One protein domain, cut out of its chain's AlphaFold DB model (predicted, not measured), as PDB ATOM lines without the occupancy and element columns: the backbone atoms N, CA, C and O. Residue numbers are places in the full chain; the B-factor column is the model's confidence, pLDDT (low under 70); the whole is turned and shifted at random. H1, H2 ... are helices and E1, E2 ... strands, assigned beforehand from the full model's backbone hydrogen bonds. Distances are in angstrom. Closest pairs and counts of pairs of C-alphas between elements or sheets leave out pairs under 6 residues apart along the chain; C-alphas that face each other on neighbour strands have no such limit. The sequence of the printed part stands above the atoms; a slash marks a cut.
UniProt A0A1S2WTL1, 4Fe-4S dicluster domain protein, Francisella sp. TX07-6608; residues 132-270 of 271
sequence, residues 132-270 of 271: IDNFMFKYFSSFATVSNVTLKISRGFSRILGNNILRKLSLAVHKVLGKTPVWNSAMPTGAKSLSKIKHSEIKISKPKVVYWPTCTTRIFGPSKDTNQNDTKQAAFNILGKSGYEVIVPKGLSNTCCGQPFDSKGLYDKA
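What this domain is: This is residues 132 to 270 of the 271 residues of the protein "4Fe-4S dicluster domain protein" of Francisella sp. TX07-6608 (UniProt A0A1S2WTL1). This is a loose, flat model in which the small strand pair E1 and E3 and the short helix H4 pack on the long helix H2. H2 makes a V with H3 toward one end of the longest axis, while toward the other end the parallel pair E2 and E4 has H5 beside E4, and H1 and H6 come near each other on a third side. The printed part has 139 residues, with six named helices and four named strands in the order H1, H2, H3, E1, E2, H4, E3, H5, E4, H6. The class is mostly helix, and the two sheets are separate: E1 and E3 are antiparallel, E2 and E4 parallel. The radius of gyration of the C-alphas is 17.9 A, and the C-alphas span 59 by 40 by 20 A.

How they stand to each other: Begin at E1, residues 188 to 190, and E3, residues 220 to 223, which are antiparallel neighbours at 132 degrees. Look there for N 189 and O 222, 2.9 A apart, and N 221 and O 189, 2.7 A apart, both within hydrogen-bond range. H2, residues 140 to 160, has 12 pairs of C-alphas within 8 A of E1, the closest being those of Asn 148 and Gly 190 at 4.5 A. With its residues 144 to 148 alone H2 touches H4, residues 215 to 219; the closest C-alphas are those of Asn 148 and Ile 219, 4.5 A apart. H3, residues 162 to 177, is close to H2 but not clearly touching, with the C-alphas of Ser 158 and Leu 166 closest at 7.0 A. The two run opposite ways at a steep tilt of 48 degrees. H1, residues 132 to 138, is also close to H2 but not clearly touching, with Met 136 and Phe 143 the closest C-alphas at 6.4 A. H6, residues 259 to 263, is close but not clearly touching to H1, where the C-alphas of Asp 133 and Phe 261 are closest at 7.9 A. Now go to E2, residues 208 to 210, and E4, residues 245 to 247, parallel neighbours at 30 degrees; N 247 and O 209 are 2.8 A apart, within hydrogen-bond range. Near E4 comes H5, residues 231 to 241, the closest C-alphas being those of Phe 236 and Val 246 at 6.9 A. H5 and E2 are only just apart, their closest C-alphas 8.4 A from each other. In H1, H3, H4, H5 and H6 every O i to N i+4 pair is within hydrogen-bond range, and in H2 15 of 17 are.

Where its parts are: Find C-alpha 140 at (-32.597, 19.133, -48.555); from there H2 runs 30.6 A to C-alpha 160 at (-7.491, 10.509, -33.358). H3 follows and measures 22.7 A from first to last C-alpha. H5 measures 15.3 A and H1 9.8 A, while H4 and H6 measure 6.0 A each. Among the strands E3 measures 8.8 A, E2 6.9 A, E1 6.7 A and E4 6.4 A. The last element, H6, ends at C-alpha 263, at (-26.461, 33.109, -54.133).

The domain as a whole: The two C-alphas farthest apart, those of Val 176 and Ile 204, stand 59.1 A from each other. The printed part has no cut. Two links are long: E1 to E2, whose 17 residues 191 to 207 hold no named element, and E4 to H6, with 11 residues. Look along residues 194 to 205 for the low confidence: these 12 have a pLDDT under 70, while the mean of the printed part is 85.6.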
ATOM      1  N   ILE A 132     -26.432  17.864 -58.620       86.88
ATOM      2  CA  ILE A 132     -26.239  18.092 -57.182       86.88
ATOM      3  C   ILE A 132     -27.197  19.178 -56.693       86.88
ATOM      4  O   ILE A 132     -27.815  19.013 -55.647       86.88
ATOM      5  N   ASP A 133     -27.388  20.257 -57.453       90.38
ATOM      6  CA  ASP A 133     -28.346  21.306 -57.099       90.38
ATOM      7  C   ASP A 133     -29.789  20.776 -57.107       90.38
ATOM      8  O   ASP A 133     -30.594  21.171 -56.269       90.38
ATOM      9  N   ASN A 134     -30.146  19.893 -58.049       89.56
ATOM     10  CA  ASN A 134     -31.464  19.238 -58.086       89.56
ATOM     11  C   ASN A 134     -31.653  18.309 -56.884       89.56
ATOM     12  O   ASN A 134     -32.696  18.335 -56.230       89.56
ATOM     13  N   PHE A 135     -30.626  17.525 -56.564       89.12
ATOM     14  CA  PHE A 135     -30.632  16.628 -55.417       89.12
ATOM     15  C   PHE A 135     -30.735  17.397 -54.095       89.12
ATOM     16  O   PHE A 135     -31.569  17.059 -53.260       89.12
ATOM     17  N   MET A 136     -29.937  18.456 -53.913       88.50
ATOM     18  CA  MET A 136     -29.983  19.305 -52.719       88.50
ATOM     19  C   MET A 136     -31.342  19.976 -52.553       88.50
ATOM     20  O   MET A 136     -31.821  20.056 -51.428       88.50
ATOM     21  N   PHE A 137     -31.963  20.440 -53.642       87.94
ATOM     22  CA  PHE A 137     -33.299  21.033 -53.596       87.94
ATOM     23  C   PHE A 137     -34.349  19.994 -53.176       87.94
ATOM     24  O   PHE A 137     -35.059  20.189 -52.192       87.94
ATOM     25  N   LYS A 138     -34.385  18.838 -53.854       88.75
ATOM     26  CA  LYS A 138     -35.388  17.785 -53.619       88.75
ATOM     27  C   LYS A 138     -35.224  17.066 -52.274       88.75
ATOM     28  O   LYS A 138     -36.212  16.687 -51.654       88.75
ATOM     29  N   TYR A 139     -33.987  16.871 -51.820       90.00
ATOM     30  CA  TYR A 139     -33.648  16.079 -50.630       90.00
ATOM     31  C   TYR A 139     -32.918  16.905 -49.567       90.00
ATOM     32  O   TYR A 139     -32.062  16.390 -48.840       90.00
ATOM     33  N   PHE A 140     -33.267  18.188 -49.447       88.44
ATOM     34  CA  PHE A 140     -32.597  19.133 -48.555       88.44
ATOM     35  C   PHE A 140     -32.494  18.636 -47.104       88.44
ATOM     36  O   PHE A 140     -31.435  18.726 -46.483       88.44
ATOM     37  N   SER A 141     -33.575  18.063 -46.566       87.69
ATOM     38  CA  SER A 141     -33.611  17.531 -45.196       87.69
ATOM     39  C   SER A 141     -32.554  16.453 -44.955       87.69
ATOM     40  O   SER A 141     -31.788  16.518 -43.985       87.69
ATOM     41  N   SER A 142     -32.467  15.494 -45.878       90.62
ATOM     42  CA  SER A 142     -31.490  14.407 -45.842       90.62
ATOM     43  C   SER A 142     -30.078  14.952 -46.006       90.62
ATOM     44  O   SER A 142     -29.201  14.620 -45.211       90.62
ATOM     45  N   PHE A 143     -29.871  15.856 -46.967       90.44
ATOM     46  CA  PHE A 143     -28.583  16.505 -47.193       90.44
ATOM     47  C   PHE A 143     -28.080  17.243 -45.942       90.44
ATOM     48  O   PHE A 143     -26.932  17.061 -45.531       90.44
ATOM     49  N   ALA A 144     -28.941  18.027 -45.289       90.50
ATOM     50  CA  ALA A 144     -28.590  18.747 -44.070       90.50
ATOM     51  C   ALA A 144     -28.282  17.789 -42.906       90.50
ATOM     52  O   ALA A 144     -27.349  18.023 -42.136       90.50
ATOM     53  N   THR A 145     -29.037  16.694 -42.791       90.44
ATOM     54  CA  THR A 145     -28.840  15.682 -41.742       90.44
ATOM     55  C   THR A 145     -27.521  14.936 -41.922       90.44
ATOM     56  O   THR A 145     -26.733  14.867 -40.980       90.44
ATOM     57  N   VAL A 146     -27.244  14.443 -43.131       92.62
ATOM     58  CA  VAL A 146     -25.975  13.779 -43.467       92.62
ATOM     59  C   VAL A 146     -24.810  14.730 -43.211       92.62
ATOM     60  O   VAL A 146     -23.903  14.379 -42.463       92.62
ATOM     61  N   SER A 147     -24.883  15.966 -43.717       92.00
ATOM     62  CA  SER A 147     -23.841  16.980 -43.500       92.00
ATOM     63  C   SER A 147     -23.570  17.222 -42.009       92.00
ATOM     64  O   SER A 147     -22.419  17.246 -41.574       92.00
ATOM     65  N   ASN A 148     -24.625  17.350 -41.197       92.69
ATOM     66  CA  ASN A 148     -24.507  17.512 -39.748       92.69
ATOM     67  C   ASN A 148     -23.809  16.310 -39.081       92.69
ATOM     68  O   ASN A 148     -22.922  16.493 -38.242       92.69
ATOM     69  N   VAL A 149     -24.195  15.085 -39.446       92.62
ATOM     70  CA  VAL A 149     -23.614  13.850 -38.896       92.62
ATOM     71  C   VAL A 149     -22.149  13.709 -39.305       92.62
ATOM     72  O   VAL A 149     -21.307  13.433 -38.449       92.62
ATOM     73  N   THR A 150     -21.808  13.992 -40.563       92.12
ATOM     74  CA  THR A 150     -20.422  13.990 -41.047       92.12
ATOM     75  C   THR A 150     -19.542  14.935 -40.230       92.12
ATOM     76  O   THR A 150     -18.445  14.550 -39.826       92.12
ATOM     77  N   LEU A 151     -20.027  16.137 -39.893       91.25
ATOM     78  CA  LEU A 151     -19.287  17.081 -39.043       91.25
ATOM     79  C   LEU A 151     -19.161  16.626 -37.577       91.25
ATOM     80  O   LEU A 151     -18.224  17.012 -36.877       91.25
ATOM     81  N   LYS A 152     -20.084  15.803 -37.069       89.12
ATOM     82  CA  LYS A 152     -19.927  15.173 -35.743       89.12
ATOM     83  C   LYS A 152     -18.843  14.104 -35.767       89.12
ATOM     84  O   LYS A 152     -18.022  14.049 -34.853       89.12
ATOM     85  N   ILE A 153     -18.826  13.291 -36.820       89.62
ATOM     86  CA  ILE A 153     -17.840  12.225 -37.013       89.62
ATOM     87  C   ILE A 153     -16.443  12.820 -37.223       89.62
ATOM     88  O   ILE A 153     -15.481  12.368 -36.598       89.62
ATOM     89  N   SER A 154     -16.324  13.889 -38.017       86.69
ATOM     90  CA  SER A 154     -15.042  14.550 -38.286       86.69
ATOM     91  C   SER A 154     -14.363  15.067 -37.011       86.69
ATOM     92  O   SER A 154     -13.138  15.005 -36.891       86.69
ATOM     93  N   ARG A 155     -15.143  15.479 -35.997       83.56
ATOM     94  CA  ARG A 155     -14.622  15.818 -34.664       83.56
ATOM     95  C   ARG A 155     -13.869  14.643 -34.037       83.56
ATOM     96  O   ARG A 155     -12.782  14.857 -33.500       83.56
ATOM     97  N   GLY A 156     -14.426  13.434 -34.109       84.44
ATOM     98  CA  GLY A 156     -13.793  12.207 -33.617       84.44
ATOM     99  C   GLY A 156     -12.487  11.918 -34.352       84.44
ATOM    100  O   GLY A 156     -11.435  11.827 -33.721       84.44
ATOM    101  N   PHE A 157     -12.524  11.918 -35.686       85.38
ATOM    102  CA  PHE A 157     -11.327  11.726 -36.513       85.38
ATOM    103  C   PHE A 157     -10.233  12.757 -36.226       85.38
ATOM    104  O   PHE A 157      -9.068  12.395 -36.111       85.38
ATOM    105  N   SER A 158     -10.591  14.027 -36.027       85.31
ATOM    106  CA  SER A 158      -9.611  15.072 -35.705       85.31
ATOM    107  C   SER A 158      -8.953  14.908 -34.335       85.31
ATOM    108  O   SER A 158      -7.900  15.495 -34.099       85.31
ATOM    109  N   ARG A 159      -9.580  14.178 -33.400       84.38
ATOM    110  CA  ARG A 159      -8.968  13.828 -32.108       84.38
ATOM    111  C   ARG A 159      -7.999  12.659 -32.249       84.38
ATOM    112  O   ARG A 159      -6.996  12.656 -31.557       84.38
ATOM    113  N   ILE A 160      -8.295  11.718 -33.146       88.62
ATOM    114  CA  ILE A 160      -7.491  10.509 -33.358       88.62
ATOM    115  C   ILE A 160      -6.292  10.798 -34.275       88.62
ATOM    116  O   ILE A 160      -5.155  10.550 -33.901       88.62
ATOM    117  N   LEU A 161      -6.536  11.353 -35.466       89.62
ATOM    118  CA  LEU A 161      -5.512  11.590 -36.496       89.62
ATOM    119  C   LEU A 161      -4.783  12.934 -36.332       89.62
ATOM    120  O   LEU A 161      -3.718  13.145 -36.907       89.62
ATOM    121  N   GLY A 162      -5.369  13.875 -35.590       89.75
ATOM    122  CA  GLY A 162      -4.844  15.232 -35.444       89.75
ATOM    123  C   GLY A 162      -5.066  16.136 -36.668       89.75
ATOM    124  O   GLY A 162      -5.296  15.699 -37.798       89.75
ATOM    125  N   ASN A 163      -4.987  17.453 -36.443       90.00
ATOM    126  CA  ASN A 163      -5.280  18.472 -37.462       90.00
ATOM    127  C   ASN A 163      -4.295  18.456 -38.646       90.00
ATOM    128  O   ASN A 163      -4.688  18.733 -39.778       90.00
ATOM    129  N   ASN A 164      -3.026  18.113 -38.406       92.12
ATOM    130  CA  ASN A 164      -1.988  18.136 -39.439       92.12
ATOM    131  C   ASN A 164      -2.200  17.060 -40.511       92.12
ATOM    132  O   ASN A 164      -2.061  17.354 -41.699       92.12
ATOM    133  N   ILE A 165      -2.567  15.840 -40.105       93.62
ATOM    134  CA  ILE A 165      -2.830  14.733 -41.035       93.62
ATOM    135  C   ILE A 165      -4.088  15.035 -41.850       93.62
ATOM    136  O   ILE A 165      -4.047  14.981 -43.076       93.62
ATOM    137  N   LEU A 166      -5.175  15.455 -41.192       91.75
ATOM    138  CA  LEU A 166      -6.418  15.816 -41.880       91.75
ATOM    139  C   LEU A 166      -6.225  16.961 -42.880       91.75
ATOM    140  O   LEU A 166      -6.765  16.906 -43.985       91.75
ATOM    141  N   ARG A 167      -5.415  17.972 -42.541       94.06
ATOM    142  CA  ARG A 167      -5.056  19.046 -43.476       94.06
ATOM    143  C   ARG A 167      -4.299  18.513 -44.687       94.06
ATOM    144  O   ARG A 167      -4.664  18.855 -45.803       94.06
ATOM    145  N   LYS A 168      -3.291  17.653 -44.503       95.25
ATOM    146  CA  LYS A 168      -2.540  17.057 -45.625       95.25
ATOM    147  C   LYS A 168      -3.433  16.204 -46.531       95.25
ATOM    148  O   LYS A 168      -3.376  16.363 -47.746       95.25
ATOM    149  N   LEU A 169      -4.281  15.354 -45.947       93.56
ATOM    150  CA  LEU A 169      -5.204  14.499 -46.700       93.56
ATOM    151  C   LEU A 169      -6.235  15.327 -47.475       93.56
ATOM    152  O   LEU A 169      -6.389  15.149 -48.679       93.56
ATOM    153  N   SER A 170      -6.896  16.279 -46.813       93.38
ATOM    154  CA  SER A 170      -7.867  17.159 -47.477       93.38
ATOM    155  C   SER A 170      -7.224  18.056 -48.538       93.38
ATOM    156  O   SER A 170      -7.835  18.270 -49.580       93.38
ATOM    157  N   LEU A 171      -5.983  18.520 -48.336       95.12
ATOM    158  CA  LEU A 171      -5.209  19.227 -49.362       95.12
ATOM    159  C   LEU A 171      -4.908  18.340 -50.572       95.12
ATOM    160  O   LEU A 171      -5.014  18.814 -51.698       95.12
ATOM    161  N   ALA A 172      -4.534  17.076 -50.366       95.44
ATOM    162  CA  ALA A 172      -4.283  16.145 -51.464       95.44
ATOM    163  C   ALA A 172      -5.560  15.905 -52.285       95.44
ATOM    164  O   ALA A 172      -5.539  16.036 -53.506       95.44
ATOM    165  N   VAL A 173      -6.687  15.665 -51.609       94.75
ATOM    166  CA  VAL A 173      -8.000  15.531 -52.260       94.75
ATOM    167  C   VAL A 173      -8.385  16.819 -52.995       94.75
ATOM    168  O   VAL A 173      -8.821  16.758 -54.141       94.75
ATOM    169  N   HIS A 174      -8.154  17.988 -52.390       94.44
ATOM    170  CA  HIS A 174      -8.408  19.286 -53.020       94.44
ATOM    171  C   HIS A 174      -7.557  19.513 -54.269       94.44
ATOM    172  O   HIS A 174      -8.081  20.002 -55.261       94.44
ATOM    173  N   LYS A 175      -6.280  19.118 -54.274       94.12
ATOM    174  CA  LYS A 175      -5.427  19.225 -55.470       94.12
ATOM    175  C   LYS A 175      -5.926  18.371 -56.637       94.12
ATOM    176  O   LYS A 175      -5.747  18.770 -57.779       94.12
ATOM    177  N   VAL A 176      -6.541  17.222 -56.353       94.06
ATOM    178  CA  VAL A 176      -7.071  16.312 -57.384       94.06
ATOM    179  C   VAL A 176      -8.457  16.752 -57.864       94.06
ATOM    180  O   VAL A 176      -8.719  16.759 -59.062       94.06
ATOM    181  N   LEU A 177      -9.353  17.123 -56.944       91.06
ATOM    182  CA  LEU A 177     -10.762  17.405 -57.251       91.06
ATOM    183  C   LEU A 177     -11.081  18.902 -57.430       91.06
ATOM    184  O   LEU A 177     -12.166  19.249 -57.895       91.06
ATOM    185  N   GLY A 178     -10.192  19.801 -57.006       86.31
ATOM    186  CA  GLY A 178     -10.279  21.265 -57.123       86.31
ATOM    187  C   GLY A 178     -11.338  21.963 -56.258       86.31
ATOM    188  O   GLY A 178     -11.153  23.108 -55.859       86.31
ATOM    189  N   LYS A 179     -12.462  21.305 -55.945       82.25
ATOM    190  CA  LYS A 179     -13.644  21.940 -55.317       82.25
ATOM    191  C   LYS A 179     -13.944  21.473 -53.892       82.25
ATOM    192  O   LYS A 179     -14.953  21.872 -53.315       82.25
ATOM    193  N   THR A 180     -13.106  20.618 -53.311       88.31
ATOM    194  CA  THR A 180     -13.329  20.105 -51.951       88.31
ATOM    195  C   THR A 180     -12.741  21.037 -50.895       88.31
ATOM    196  O   THR A 180     -11.655  21.567 -51.105       88.31
ATOM    197  N   PRO A 181     -13.387  21.229 -49.738       87.69
ATOM    198  CA  PRO A 181     -12.838  22.070 -48.682       87.69
ATOM    199  C   PRO A 181     -11.544  21.484 -48.102       87.69
ATOM    200  O   PRO A 181     -11.389  20.267 -47.979       87.69
ATOM    201  N   VAL A 182     -10.636  22.370 -47.692       92.19
ATOM    202  CA  VAL A 182      -9.410  22.012 -46.974       92.19
ATOM    203  C   VAL A 182      -9.658  22.077 -45.469       92.19
ATOM    204  O   VAL A 182     -10.225  23.045 -44.960       92.19
ATOM    205  N   TRP A 183      -9.212  21.050 -44.747       90.94
ATOM    206  CA  TRP A 183      -9.339  20.983 -43.296       90.94
ATOM    207  C   TRP A 183      -8.534  22.091 -42.613       90.94
ATOM    208  O   TRP A 183      -7.344  22.274 -42.880       90.94
ATOM    209  N   ASN A 184      -9.171  22.774 -41.666       89.06
ATOM    210  CA  ASN A 184      -8.539  23.730 -40.764       89.06
ATOM    211  C   ASN A 184      -8.869  23.368 -39.305       89.06
ATOM    212  O   ASN A 184      -9.842  22.668 -39.038       89.06
ATOM    213  N   SER A 185      -8.058  23.823 -38.347       87.69
ATOM    214  CA  SER A 185      -8.276  23.528 -36.920       87.69
ATOM    215  C   SER A 185      -9.575  24.125 -36.378       87.69
ATOM    216  O   SER A 185     -10.180  23.550 -35.479       87.69
ATOM    217  N   ALA A 186     -10.032  25.233 -36.960       88.38
ATOM    218  CA  ALA A 186     -11.255  25.915 -36.572       88.38
ATOM    219  C   ALA A 186     -12.533  25.276 -37.153       88.38
ATOM    220  O   ALA A 186     -13.618  25.822 -36.937       88.38
ATOM    221  N   MET A 187     -12.442  24.130 -37.844       89.56
ATOM    222  CA  MET A 187     -13.573  23.506 -38.532       89.56
ATOM    223  C   MET A 187     -14.767  23.297 -37.578       89.56
ATOM    224  O   MET A 187     -14.585  22.801 -36.456       89.56
ATOM    225  N   PRO A 188     -15.995  23.669 -37.987       89.88
ATOM    226  CA  PRO A 188     -17.168  23.501 -37.144       89.88
ATOM    227  C   PRO A 188     -17.476  22.022 -36.910       89.88
ATOM    228  O   PRO A 188     -17.266  21.164 -37.769       89.88
ATOM    229  N   THR A 189     -18.034  21.734 -35.740       90.19
ATOM    230  CA  THR A 189     -18.664  20.439 -35.452       90.19
ATOM    231  C   THR A 189     -20.095  20.413 -36.001       90.19
ATOM    232  O   THR A 189     -20.579  21.415 -36.520       90.19
ATOM    233  N   GLY A 190     -20.804  19.286 -35.927       91.31
ATOM    234  CA  GLY A 190     -22.225  19.265 -36.296       91.31
ATOM    235  C   GLY A 190     -23.112  19.872 -35.205       91.31
ATOM    236  O   GLY A 190     -22.939  19.573 -34.021       91.31
ATOM    237  N   ALA A 191     -24.096  20.684 -35.598       89.81
ATOM    238  CA  ALA A 191     -25.031  21.339 -34.677       89.81
ATOM    239  C   ALA A 191     -25.829  20.343 -33.806       89.81
ATOM    240  O   ALA A 191     -26.091  19.197 -34.211       89.81
ATOM    241  N   LYS A 192     -26.279  20.781 -32.619       84.56
ATOM    242  CA  LYS A 192     -27.152  19.961 -31.763       84.56
ATOM    243  C   LYS A 192     -28.575  19.911 -32.335       84.56
ATOM    244  O   LYS A 192     -29.025  20.833 -33.024       84.56
ATOM    245  N   SER A 193     -29.261  18.797 -32.055       76.00
ATOM    246  CA  SER A 193     -30.652  18.573 -32.468       76.00
ATOM    247  C   SER A 193     -31.602  19.498 -31.715       76.00
ATOM    248  O   SER A 193     -31.457  19.677 -30.506       76.00
ATOM    249  N   LEU A 194     -32.615  19.999 -32.424       68.44
ATOM    250  CA  LEU A 194     -33.718  20.771 -31.850       68.44
ATOM    251  C   LEU A 194     -34.538  19.943 -30.849       68.44
ATOM    252  O   LEU A 194     -34.981  20.481 -29.850       68.44
ATOM    253  N   SER A 195     -34.661  18.625 -31.045       59.59
ATOM    254  CA  SER A 195     -35.422  17.739 -30.145       59.59
ATOM    255  C   SER A 195     -34.848  17.621 -28.728       59.59
ATOM    256  O   SER A 195     -35.523  17.136 -27.828       59.59
ATOM    257  N   LYS A 196     -33.600  18.056 -28.511       55.03
ATOM    258  CA  LYS A 196     -32.980  18.118 -27.176       55.03
ATOM    259  C   LYS A 196     -33.268  19.430 -26.450       55.03
ATOM    260  O   LYS A 196     -32.808  19.622 -25.326       55.03
ATOM    261  N   ILE A 197     -33.984  20.341 -27.096       56.25
ATOM    262  CA  ILE A 197     -34.379  21.612 -26.523       56.25
ATOM    263  C   ILE A 197     -35.734  21.386 -25.865       56.25
ATOM    264  O   ILE A 197     -36.724  21.107 -26.534       56.25
ATOM    265  N   LYS A 198     -35.759  21.473 -24.535       51.81
ATOM    266  CA  LYS A 198     -36.992  21.365 -23.759       51.81
ATOM    267  C   LYS A 198     -37.923  22.513 -24.156       51.81
ATOM    268  O   LYS A 198     -37.618  23.670 -23.879       51.81
ATOM    269  N   HIS A 199     -39.043  22.193 -24.793       50.09
ATOM    270  CA  HIS A 199     -40.174  23.108 -24.863       50.09
ATOM    271  C   HIS A 199     -40.785  23.159 -23.462       50.09
ATOM    272  O   HIS A 199     -41.057  22.108 -22.883       50.09
ATOM    273  N   SER A 200     -40.945  24.347 -22.873       47.12
ATOM    274  CA  SER A 200     -41.757  24.433 -21.660       47.12
ATOM    275  C   SER A 200     -43.198  24.161 -22.062       47.12
ATOM    276  O   SER A 200     -43.715  24.851 -22.941       47.12
ATOM    277  N   GLU A 201     -43.833  23.170 -21.440       48.47
ATOM    278  CA  GLU A 201     -45.277  22.996 -21.541       48.47
ATOM    279  C   GLU A 201     -45.966  24.320 -21.203       48.47
ATOM    280  O   GLU A 201     -45.579  25.030 -20.268       48.47
ATOM    281  N   ILE A 202     -46.924  24.682 -22.052       49.16
ATOM    282  CA  ILE A 202     -47.552  25.996 -22.096       49.16
ATOM    283  C   ILE A 202     -48.194  26.288 -20.736       49.16
ATOM    284  O   ILE A 202     -49.212  25.705 -20.373       49.16
ATOM    285  N   LYS A 203     -47.609  27.237 -20.001       51.38
ATOM    286  CA  LYS A 203     -48.275  27.971 -18.922       51.38
ATOM    287  C   LYS A 203     -48.512  29.390 -19.423       51.38
ATOM    288  O   LYS A 203     -47.586  30.055 -19.880       51.38
ATOM    289  N   ILE A 204     -49.770  29.817 -19.390       56.66
ATOM    290  CA  ILE A 204     -50.239  31.119 -19.878       56.66
ATOM    291  C   ILE A 204     -49.428  32.259 -19.225       56.66
ATOM    292  O   ILE A 204     -49.272  32.258 -18.003       56.66
ATOM    293  N   SER A 205     -48.915  33.190 -20.056       66.81
ATOM    294  CA  SER A 205     -48.507  34.601 -19.782       66.81
ATOM    295  C   SER A 205     -47.209  35.092 -20.465       66.81
ATOM    296  O   SER A 205     -46.862  36.258 -20.301       66.81
ATOM    297  N   LYS A 206     -46.486  34.281 -21.256       75.81
ATOM    298  CA  LYS A 206     -45.229  34.722 -21.907       75.81
ATOM    299  C   LYS A 206     -45.419  35.220 -23.351       75.81
ATOM    300  O   LYS A 206     -46.186  34.603 -24.094       75.81
ATOM    301  N   PRO A 207     -44.706  36.280 -23.790       88.69
ATOM    302  CA  PRO A 207     -44.663  36.669 -25.199       88.69
ATOM    303  C   PRO A 207     -44.019  35.560 -26.046       88.69
ATOM    304  O   PRO A 207     -43.047  34.924 -25.632       88.69
ATOM    305  N   LYS A 208     -44.568  35.317 -27.239       87.56
ATOM    306  CA  LYS A 208     -44.197  34.193 -28.114       87.56
ATOM    307  C   LYS A 208     -43.338  34.655 -29.286       87.56
ATOM    308  O   LYS A 208     -43.639  35.669 -29.908       87.56
ATOM    309  N   VAL A 209     -42.309  33.879 -29.622       90.69
ATOM    310  CA  VAL A 209     -41.443  34.101 -30.793       90.69
ATOM    311  C   VAL A 209     -41.328  32.813 -31.594       90.69
ATOM    312  O   VAL A 209     -41.078  31.742 -31.040       90.69
ATOM    313  N   VAL A 210     -41.477  32.915 -32.913       89.25
ATOM    314  CA  VAL A 210     -41.251  31.799 -33.835       89.25
ATOM    315  C   VAL A 210     -39.783  31.772 -34.242       89.25
ATOM    316  O   VAL A 210     -39.253  32.766 -34.734       89.25
ATOM    317  N   TYR A 211     -39.124  30.626 -34.068       88.12
ATOM    318  CA  TYR A 211     -37.759  30.428 -34.539       88.12
ATOM    319  C   TYR A 211     -37.720  29.594 -35.817       88.12
ATOM    320  O   TYR A 211     -38.062  28.408 -35.815       88.12
ATOM    321  N   TRP A 212     -37.226  30.207 -36.891       88.38
ATOM    322  CA  TRP A 212     -37.033  29.564 -38.186       88.38
ATOM    323  C   TRP A 212     -35.545  29.248 -38.421       88.38
ATOM    324  O   TRP A 212     -34.749  30.161 -38.646       88.38
ATOM    325  N   PRO A 213     -35.120  27.972 -38.363       86.00
ATOM    326  CA  PRO A 213     -33.719  27.611 -38.486       86.00
ATOM    327  C   PRO A 213     -33.258  27.627 -39.950       86.00
ATOM    328  O   PRO A 213     -33.861  27.012 -40.826       86.00
ATOM    329  N   THR A 214     -32.115  28.254 -40.203       89.19
ATOM    330  CA  THR A 214     -31.418  28.201 -41.498       89.19
ATOM    331  C   THR A 214     -30.652  26.885 -41.688       89.19
ATOM    332  O   THR A 214     -30.343  26.175 -40.727       89.19
ATOM    333  N   CYS A 215     -30.234  26.582 -42.922       89.69
ATOM    334  CA  CYS A 215     -29.308  25.475 -43.191       89.69
ATOM    335  C   CYS A 215     -28.021  25.585 -42.353       89.69
ATOM    336  O   CYS A 215     -27.559  24.587 -41.799       89.69
ATOM    337  N   THR A 216     -27.490  26.800 -42.184       90.12
ATOM    338  CA  THR A 216     -26.245  27.046 -41.453       90.12
ATOM    339  C   THR A 216     -26.366  26.654 -39.988       90.12
ATOM    340  O   THR A 216     -25.532  25.914 -39.479       90.12
ATOM    341  N   THR A 217     -27.453  27.056 -39.331       90.25
ATOM    342  CA  THR A 217     -27.691  26.742 -37.918       90.25
ATOM    343  C   THR A 217     -28.130  25.293 -37.689       90.25
ATOM    344  O   THR A 217     -27.983  24.773 -36.582       90.25
ATOM    345  N   ARG A 218     -28.653  24.604 -38.712       89.50
ATOM    346  CA  ARG A 218     -28.982  23.165 -38.658       89.50
ATOM    347  C   ARG A 218     -27.766  22.266 -38.857       89.50
ATOM    348  O   ARG A 218     -27.677  21.223 -38.212       89.50
ATOM    349  N   ILE A 219     -26.858  22.646 -39.747       91.62
ATOM    350  CA  ILE A 219     -25.708  21.825 -40.134       91.62
ATOM    351  C   ILE A 219     -24.523  22.107 -39.211       91.62
ATOM    352  O   ILE A 219     -24.003  21.179 -38.589       91.62
ATOM    353  N   PHE A 220     -24.138  23.376 -39.075       92.25
ATOM    354  CA  PHE A 220     -22.905  23.779 -38.407       92.25
ATOM    355  C   PHE A 220     -23.131  24.086 -36.925       92.25
ATOM    356  O   PHE A 220     -24.024  24.839 -36.536       92.25
ATOM    357  N   GLY A 221     -22.309  23.462 -36.095       91.44
ATOM    358  CA  GLY A 221     -22.147  23.738 -34.677       91.44
ATOM    359  C   GLY A 221     -20.881  24.558 -34.409       91.44
ATOM    360  O   GLY A 221     -20.197  24.979 -35.344       91.44
ATOM    361  N   PRO A 222     -20.546  24.776 -33.129       89.88
ATOM    362  CA  PRO A 222     -19.353  25.517 -32.743       89.88
ATOM    363  C   PRO A 222     -18.076  24.798 -33.195       89.88
ATOM    364  O   PRO A 222     -18.070  23.581 -33.441       89.88
ATOM    365  N   SER A 223     -16.982  25.556 -33.272       87.88
ATOM    366  CA  SER A 223     -15.655  24.994 -33.511       87.88
ATOM    367  C   SER A 223     -15.269  24.029 -32.387       87.88
ATOM    368  O   SER A 223     -15.651  24.224 -31.228       87.88
ATOM    369  N   LYS A 224     -14.517  22.976 -32.726       77.00
ATOM    370  CA  LYS A 224     -14.181  21.861 -31.821       77.00
ATOM    371  C   LYS A 224     -13.611  22.309 -30.474       77.00
ATOM    372  O   LYS A 224     -13.937  21.675 -29.463       77.00
ATOM    373  N   ASP A 225     -12.771  23.338 -30.505       74.88
ATOM    374  CA  ASP A 225     -11.967  23.800 -29.370       74.88
ATOM    375  C   ASP A 225     -12.665  24.916 -28.576       74.88
ATOM    376  O   ASP A 225     -12.128  25.440 -27.606       74.88
ATOM    377  N   THR A 226     -13.899  25.256 -28.953       77.56
ATOM    378  CA  THR A 226     -14.715  26.223 -28.222       77.56
ATOM    379  C   THR A 226     -15.713  25.496 -27.324       77.56
ATOM    380  O   THR A 226     -16.411  24.580 -27.761       77.56
ATOM    381  N   ASN A 227     -15.836  25.930 -26.067       76.75
ATOM    382  CA  ASN A 227     -16.910  25.480 -25.172       76.75
ATOM    383  C   ASN A 227     -18.200  26.303 -25.375       76.75
ATOM    384  O   ASN A 227     -18.937  26.593 -24.436       76.75
ATOM    385  N   GLN A 228     -18.432  26.758 -26.608       83.50
ATOM    386  CA  GLN A 228     -19.535  27.649 -26.945       83.50
ATOM    387  C   GLN A 228     -20.813  26.859 -27.231       83.50
ATOM    388  O   GLN A 228     -20.796  25.710 -27.680       83.50
ATOM    389  N   ASN A 229     -21.951  27.501 -26.980       83.38
ATOM    390  CA  ASN A 229     -23.238  27.002 -27.442       83.38
ATOM    391  C   ASN A 229     -23.325  27.117 -28.966       83.38
ATOM    392  O   ASN A 229     -22.731  28.015 -29.562       83.38
ATOM    393  N   ASP A 230     -24.105  26.239 -29.600       86.94
ATOM    394  CA  ASP A 230     -24.484  26.494 -30.988       86.94
ATOM    395  C   ASP A 230     -25.383  27.740 -31.078       86.94
ATOM    396  O   ASP A 230     -26.018  28.141 -30.100       86.94
ATOM    397  N   THR A 231     -25.430  28.375 -32.253       89.19
ATOM    398  CA  THR A 231     -26.165  29.634 -32.459       89.19
ATOM    399  C   THR A 231     -27.637  29.524 -32.057       89.19
ATOM    400  O   THR A 231     -28.193  30.461 -31.490       89.19
ATOM    401  N   LYS A 232     -28.264  28.363 -32.293       88.19
ATOM    402  CA  LYS A 232     -29.670  28.116 -31.937       88.19
ATOM    403  C   LYS A 232     -29.847  28.086 -30.423       88.19
ATOM    404  O   LYS A 232     -30.723  28.751 -29.885       88.19
ATOM    405  N   GLN A 233     -28.983  27.351 -29.730       87.25
ATOM    406  CA  GLN A 233     -28.973  27.238 -28.279       87.25
ATOM    407  C   GLN A 233     -28.672  28.587 -27.622       87.25
ATOM    408  O   GLN A 233     -29.323  28.939 -26.643       87.25
ATOM    409  N   ALA A 234     -27.737  29.367 -28.169       89.69
ATOM    410  CA  ALA A 234     -27.478  30.727 -27.705       89.69
ATOM    411  C   ALA A 234     -28.724  31.617 -27.851       89.69
ATOM    412  O   ALA A 234     -29.134  32.240 -26.873       89.69
ATOM    413  N   ALA A 235     -29.373  31.607 -29.022       90.94
ATOM    414  CA  ALA A 235     -30.609  32.356 -29.255       90.94
ATOM    415  C   ALA A 235     -31.721  31.946 -28.277       90.94
ATOM    416  O   ALA A 235     -32.366  32.802 -27.678       90.94
ATOM    417  N   PHE A 236     -31.911  30.646 -28.049       88.31
ATOM    418  CA  PHE A 236     -32.965  30.146 -27.164       88.31
ATOM    419  C   PHE A 236     -32.680  30.463 -25.702       88.31
ATOM    420  O   PHE A 236     -33.597  30.809 -24.963       88.31
ATOM    421  N   ASN A 237     -31.414  30.396 -25.286       87.75
ATOM    422  CA  ASN A 237     -31.006  30.801 -23.947       87.75
ATOM    423  C   ASN A 237     -31.275  32.293 -23.718       87.75
ATOM    424  O   ASN A 237     -31.765  32.655 -22.652       87.75
ATOM    425  N   ILE A 238     -30.973  33.150 -24.698       91.12
ATOM    426  CA  ILE A 238     -31.229  34.595 -24.611       91.12
ATOM    427  C   ILE A 238     -32.736  34.865 -24.555       91.12
ATOM    428  O   ILE A 238     -33.190  35.550 -23.642       91.12
ATOM    429  N   LEU A 239     -33.517  34.284 -25.471       90.12
ATOM    430  CA  LEU A 239     -34.975  34.453 -25.522       90.12
ATOM    431  C   LEU A 239     -35.650  33.945 -24.244       90.12
ATOM    432  O   LEU A 239     -36.450  34.660 -23.646       90.12
ATOM    433  N   GLY A 240     -35.266  32.756 -23.772       86.56
ATOM    434  CA  GLY A 240     -35.799  32.170 -22.544       86.56
ATOM    435  C   GLY A 240     -35.465  32.993 -21.298       86.56
ATOM    436  O   GLY A 240     -36.350  33.237 -20.480       86.56
ATOM    437  N   LYS A 241     -34.221  33.483 -21.171       87.62
ATOM    438  CA  LYS A 241     -33.822  34.413 -20.095       87.62
ATOM    439  C   LYS A 241     -34.547  35.757 -20.180       87.62
ATOM    440  O   LYS A 241     -34.780  36.376 -19.151       87.62
ATOM    441  N   SER A 242     -34.927  36.171 -21.385       90.12
ATOM    442  CA  SER A 242     -35.700  37.392 -21.639       90.12
ATOM    443  C   SER A 242     -37.212  37.190 -21.469       90.12
ATOM    444  O   SER A 242     -37.986  38.083 -21.790       90.12
ATOM    445  N   GLY A 243     -37.655  36.022 -20.988       87.00
ATOM    446  CA  GLY A 243     -39.062  35.742 -20.702       87.00
ATOM    447  C   GLY A 243     -39.900  35.291 -21.900       87.00
ATOM    448  O   GLY A 243     -41.104  35.111 -21.735       87.00
ATOM    449  N   TYR A 244     -39.301  35.056 -23.071       88.56
ATOM    450  CA  TYR A 244     -40.025  34.611 -24.264       88.56
ATOM    451  C   TYR A 244     -40.236  33.097 -24.302       88.56
ATOM    452  O   TYR A 244     -39.375  32.305 -23.905       88.56
ATOM    453  N   GLU A 245     -41.370  32.697 -24.866       86.31
ATOM    454  CA  GLU A 245     -41.634  31.328 -25.298       86.31
ATOM    455  C   GLU A 245     -41.191  31.158 -26.759       86.31
ATOM    456  O   GLU A 245     -41.666  31.865 -27.651       86.31
ATOM    457  N   VAL A 246     -40.276  30.217 -27.012       86.44
ATOM    458  CA  VAL A 246     -39.782  29.929 -28.366       86.44
ATOM    459  C   VAL A 246     -40.569  28.782 -28.985       86.44
ATOM    460  O   VAL A 246     -40.507  27.638 -28.526       86.44
ATOM    461  N   ILE A 247     -41.259  29.084 -30.079       84.62
ATOM    462  CA  ILE A 247     -42.020  28.127 -30.873       84.62
ATOM    463  C   ILE A 247     -41.176  27.722 -32.077       84.62
ATOM    464  O   ILE A 247     -40.736  28.563 -32.860       84.62
ATOM    465  N   VAL A 248     -40.975  26.416 -32.246       84.12
ATOM    466  CA  VAL A 248     -40.337  25.846 -33.437       84.12
ATOM    467  C   VAL A 248     -41.403  25.067 -34.208       84.12
ATOM    468  O   VAL A 248     -41.821  24.004 -33.741       84.12
ATOM    469  N   PRO A 249     -41.878  25.580 -35.356       82.38
ATOM    470  CA  PRO A 249     -42.860  24.881 -36.172       82.38
ATOM    471  C   PRO A 249     -42.416  23.462 -36.559       82.38
ATOM    472  O   PRO A 249     -41.236  23.184 -36.795       82.38
ATOM    473  N   LYS A 250     -43.383  22.543 -36.641       81.00
ATOM    474  CA  LYS A 250     -43.153  21.179 -37.139       81.00
ATOM    475  C   LYS A 250     -42.866  21.218 -38.647       81.00
ATOM    476  O   LYS A 250     -43.295  22.129 -39.342       81.00
ATOM    477  N   GLY A 251     -42.132  20.229 -39.162       78.62
ATOM    478  CA  GLY A 251     -41.883  20.081 -40.606       78.62
ATOM    479  C   GLY A 251     -40.784  20.976 -41.200       78.62
ATOM    480  O   GLY A 251     -40.366  20.738 -42.331       78.62
ATOM    481  N   LEU A 252     -40.220  21.918 -40.432       79.00
ATOM    482  CA  LEU A 252     -39.143  22.817 -40.892       79.00
ATOM    483  C   LEU A 252     -37.857  22.100 -41.321       79.00
ATOM    484  O   LEU A 252     -37.000  22.680 -41.985       79.00
ATOM    485  N   SER A 253     -37.697  20.823 -40.965       78.12
ATOM    486  CA  SER A 253     -36.575  20.015 -41.438       78.12
ATOM    487  C   SER A 253     -36.536  19.899 -42.965       78.12
ATOM    488  O   SER A 253     -35.450  19.762 -43.532       78.12
ATOM    489  N   ASN A 254     -37.687  19.993 -43.628       81.00
ATOM    490  CA  ASN A 254     -37.802  19.816 -45.073       81.00
ATOM    491  C   ASN A 254     -37.746  21.134 -45.852       81.00
ATOM    492  O   ASN A 254     -37.656  21.099 -47.074       81.00
ATOM    493  N   THR A 255     -37.737  22.278 -45.171       84.31
ATOM    494  CA  THR A 255     -37.816  23.586 -45.826       84.31
ATOM    495  C   THR A 255     -36.431  24.190 -46.046       84.31
ATOM    496  O   THR A 255     -35.632  24.295 -45.112       84.31
ATOM    497  N   CYS A 256     -36.157  24.610 -47.280       87.00
ATOM    498  CA  CYS A 256     -35.015  25.443 -47.647       87.00
ATOM    499  C   CYS A 256     -35.505  26.883 -47.850       87.00
ATOM    500  O   CYS A 256     -36.563  27.081 -48.427       87.00
ATOM    501  N   CYS A 257     -34.743  27.883 -47.407       88.56
ATOM    502  CA  CYS A 257     -35.073  29.299 -47.618       88.56
ATOM    503  C   CYS A 257     -34.539  29.857 -48.952       88.56
ATOM    504  O   CYS A 257     -34.337  31.060 -49.062       88.56
ATOM    505  N   GLY A 258     -34.147  28.997 -49.898       91.25
ATOM    506  CA  GLY A 258     -33.645  29.400 -51.218       91.25
ATOM    507  C   GLY A 258     -32.229  29.995 -51.267       91.25
ATOM    508  O   GLY A 258     -31.564  29.897 -52.294       91.25
ATOM    509  N   GLN A 259     -31.711  30.531 -50.154       91.94
ATOM    510  CA  GLN A 259     -30.471  31.328 -50.113       91.94
ATOM    511  C   GLN A 259     -29.250  30.724 -50.842       91.94
ATOM    512  O   GLN A 259     -28.550  31.475 -51.528       91.94
ATOM    513  N   PRO A 260     -28.929  29.415 -50.727       91.19
ATOM    514  CA  PRO A 260     -27.794  28.844 -51.455       91.19
ATOM    515  C   PRO A 260     -27.982  28.849 -52.978       91.19
ATOM    516  O   PRO A 260     -26.996  28.947 -53.706       91.19
ATOM    517  N   PHE A 261     -29.225  28.729 -53.450       94.06
ATOM    518  CA  PHE A 261     -29.578  28.741 -54.870       94.06
ATOM    519  C   PHE A 261     -29.590  30.172 -55.409       94.06
ATOM    520  O   PHE A 261     -28.914  30.440 -56.399       94.06
ATOM    521  N   ASP A 262     -30.216  31.100 -54.685       94.38
ATOM    522  CA  ASP A 262     -30.175  32.541 -54.971       94.38
ATOM    523  C   ASP A 262     -28.728  33.052 -55.074       94.38
ATOM    524  O   ASP A 262     -28.334  33.674 -56.057       94.38
ATOM    525  N   SER A 263     -27.870  32.688 -54.116       93.31
ATOM    526  CA  SER A 263     -26.461  33.109 -54.133       93.31
ATOM    527  C   SER A 263     -25.683  32.540 -55.329       93.31
ATOM    528  O   SER A 263     -24.671  33.118 -55.727       93.31
ATOM    529  N   LYS A 264     -26.131  31.423 -55.914       93.38
ATOM    530  CA  LYS A 264     -25.561  30.839 -57.139       93.38
ATOM    531  C   LYS A 264     -26.157  31.426 -58.427       93.38
ATOM    532  O   LYS A 264     -25.670  31.061 -59.495       93.38
ATOM    533  N   GLY A 265     -27.168  32.291 -58.344       94.25
ATOM    534  CA  GLY A 265     -27.929  32.771 -59.501       94.25
ATOM    535  C   GLY A 265     -28.926  31.741 -60.052       94.25
ATOM    536  O   GLY A 265     -29.282  31.796 -61.220       94.25
ATOM    537  N   LEU A 266     -29.347  30.760 -59.243       94.88
ATOM    538  CA  LEU A 266     -30.339  29.742 -59.617       94.88
ATOM    539  C   LEU A 266     -31.732  30.155 -59.117       94.88
ATOM    540  O   LEU A 266     -32.281  29.511 -58.218       94.88
ATOM    541  N   TYR A 267     -32.263  31.249 -59.663       92.44
ATOM    542  CA  TYR A 267     -33.469  31.914 -59.156       92.44
ATOM    543  C   TYR A 267     -34.714  31.010 -59.150       92.44
ATOM    544  O   TYR A 267     -35.381  30.938 -58.123       92.44
ATOM    545  N   ASP A 268     -34.918  30.182 -60.182       89.06
ATOM    546  CA  ASP A 268     -36.041  29.221 -60.272       89.06
ATOM    547  C   ASP A 268     -36.117  28.202 -59.117       89.06
ATOM    548  O   ASP A 268     -37.112  27.501 -58.958       89.06
ATOM    549  N   LYS A 269     -35.033  28.042 -58.349       86.12
ATOM    550  CA  LYS A 269     -34.964  27.143 -57.183       86.12
ATOM    551  C   LYS A 269     -34.912  27.878 -55.849       86.12
ATOM    552  O   LYS A 269     -34.842  27.231 -54.799       86.12
ATOM    553  N   ALA A 270     -34.768  29.196 -55.896       86.69
ATOM    554  CA  ALA A 270     -34.697  30.035 -54.716       86.69
ATOM    555  C   ALA A 270     -36.089  30.454 -54.233       86.69
ATOM    556  O   ALA A 270     -36.275  30.580 -53.022       86.69
TER     557      ALA A 270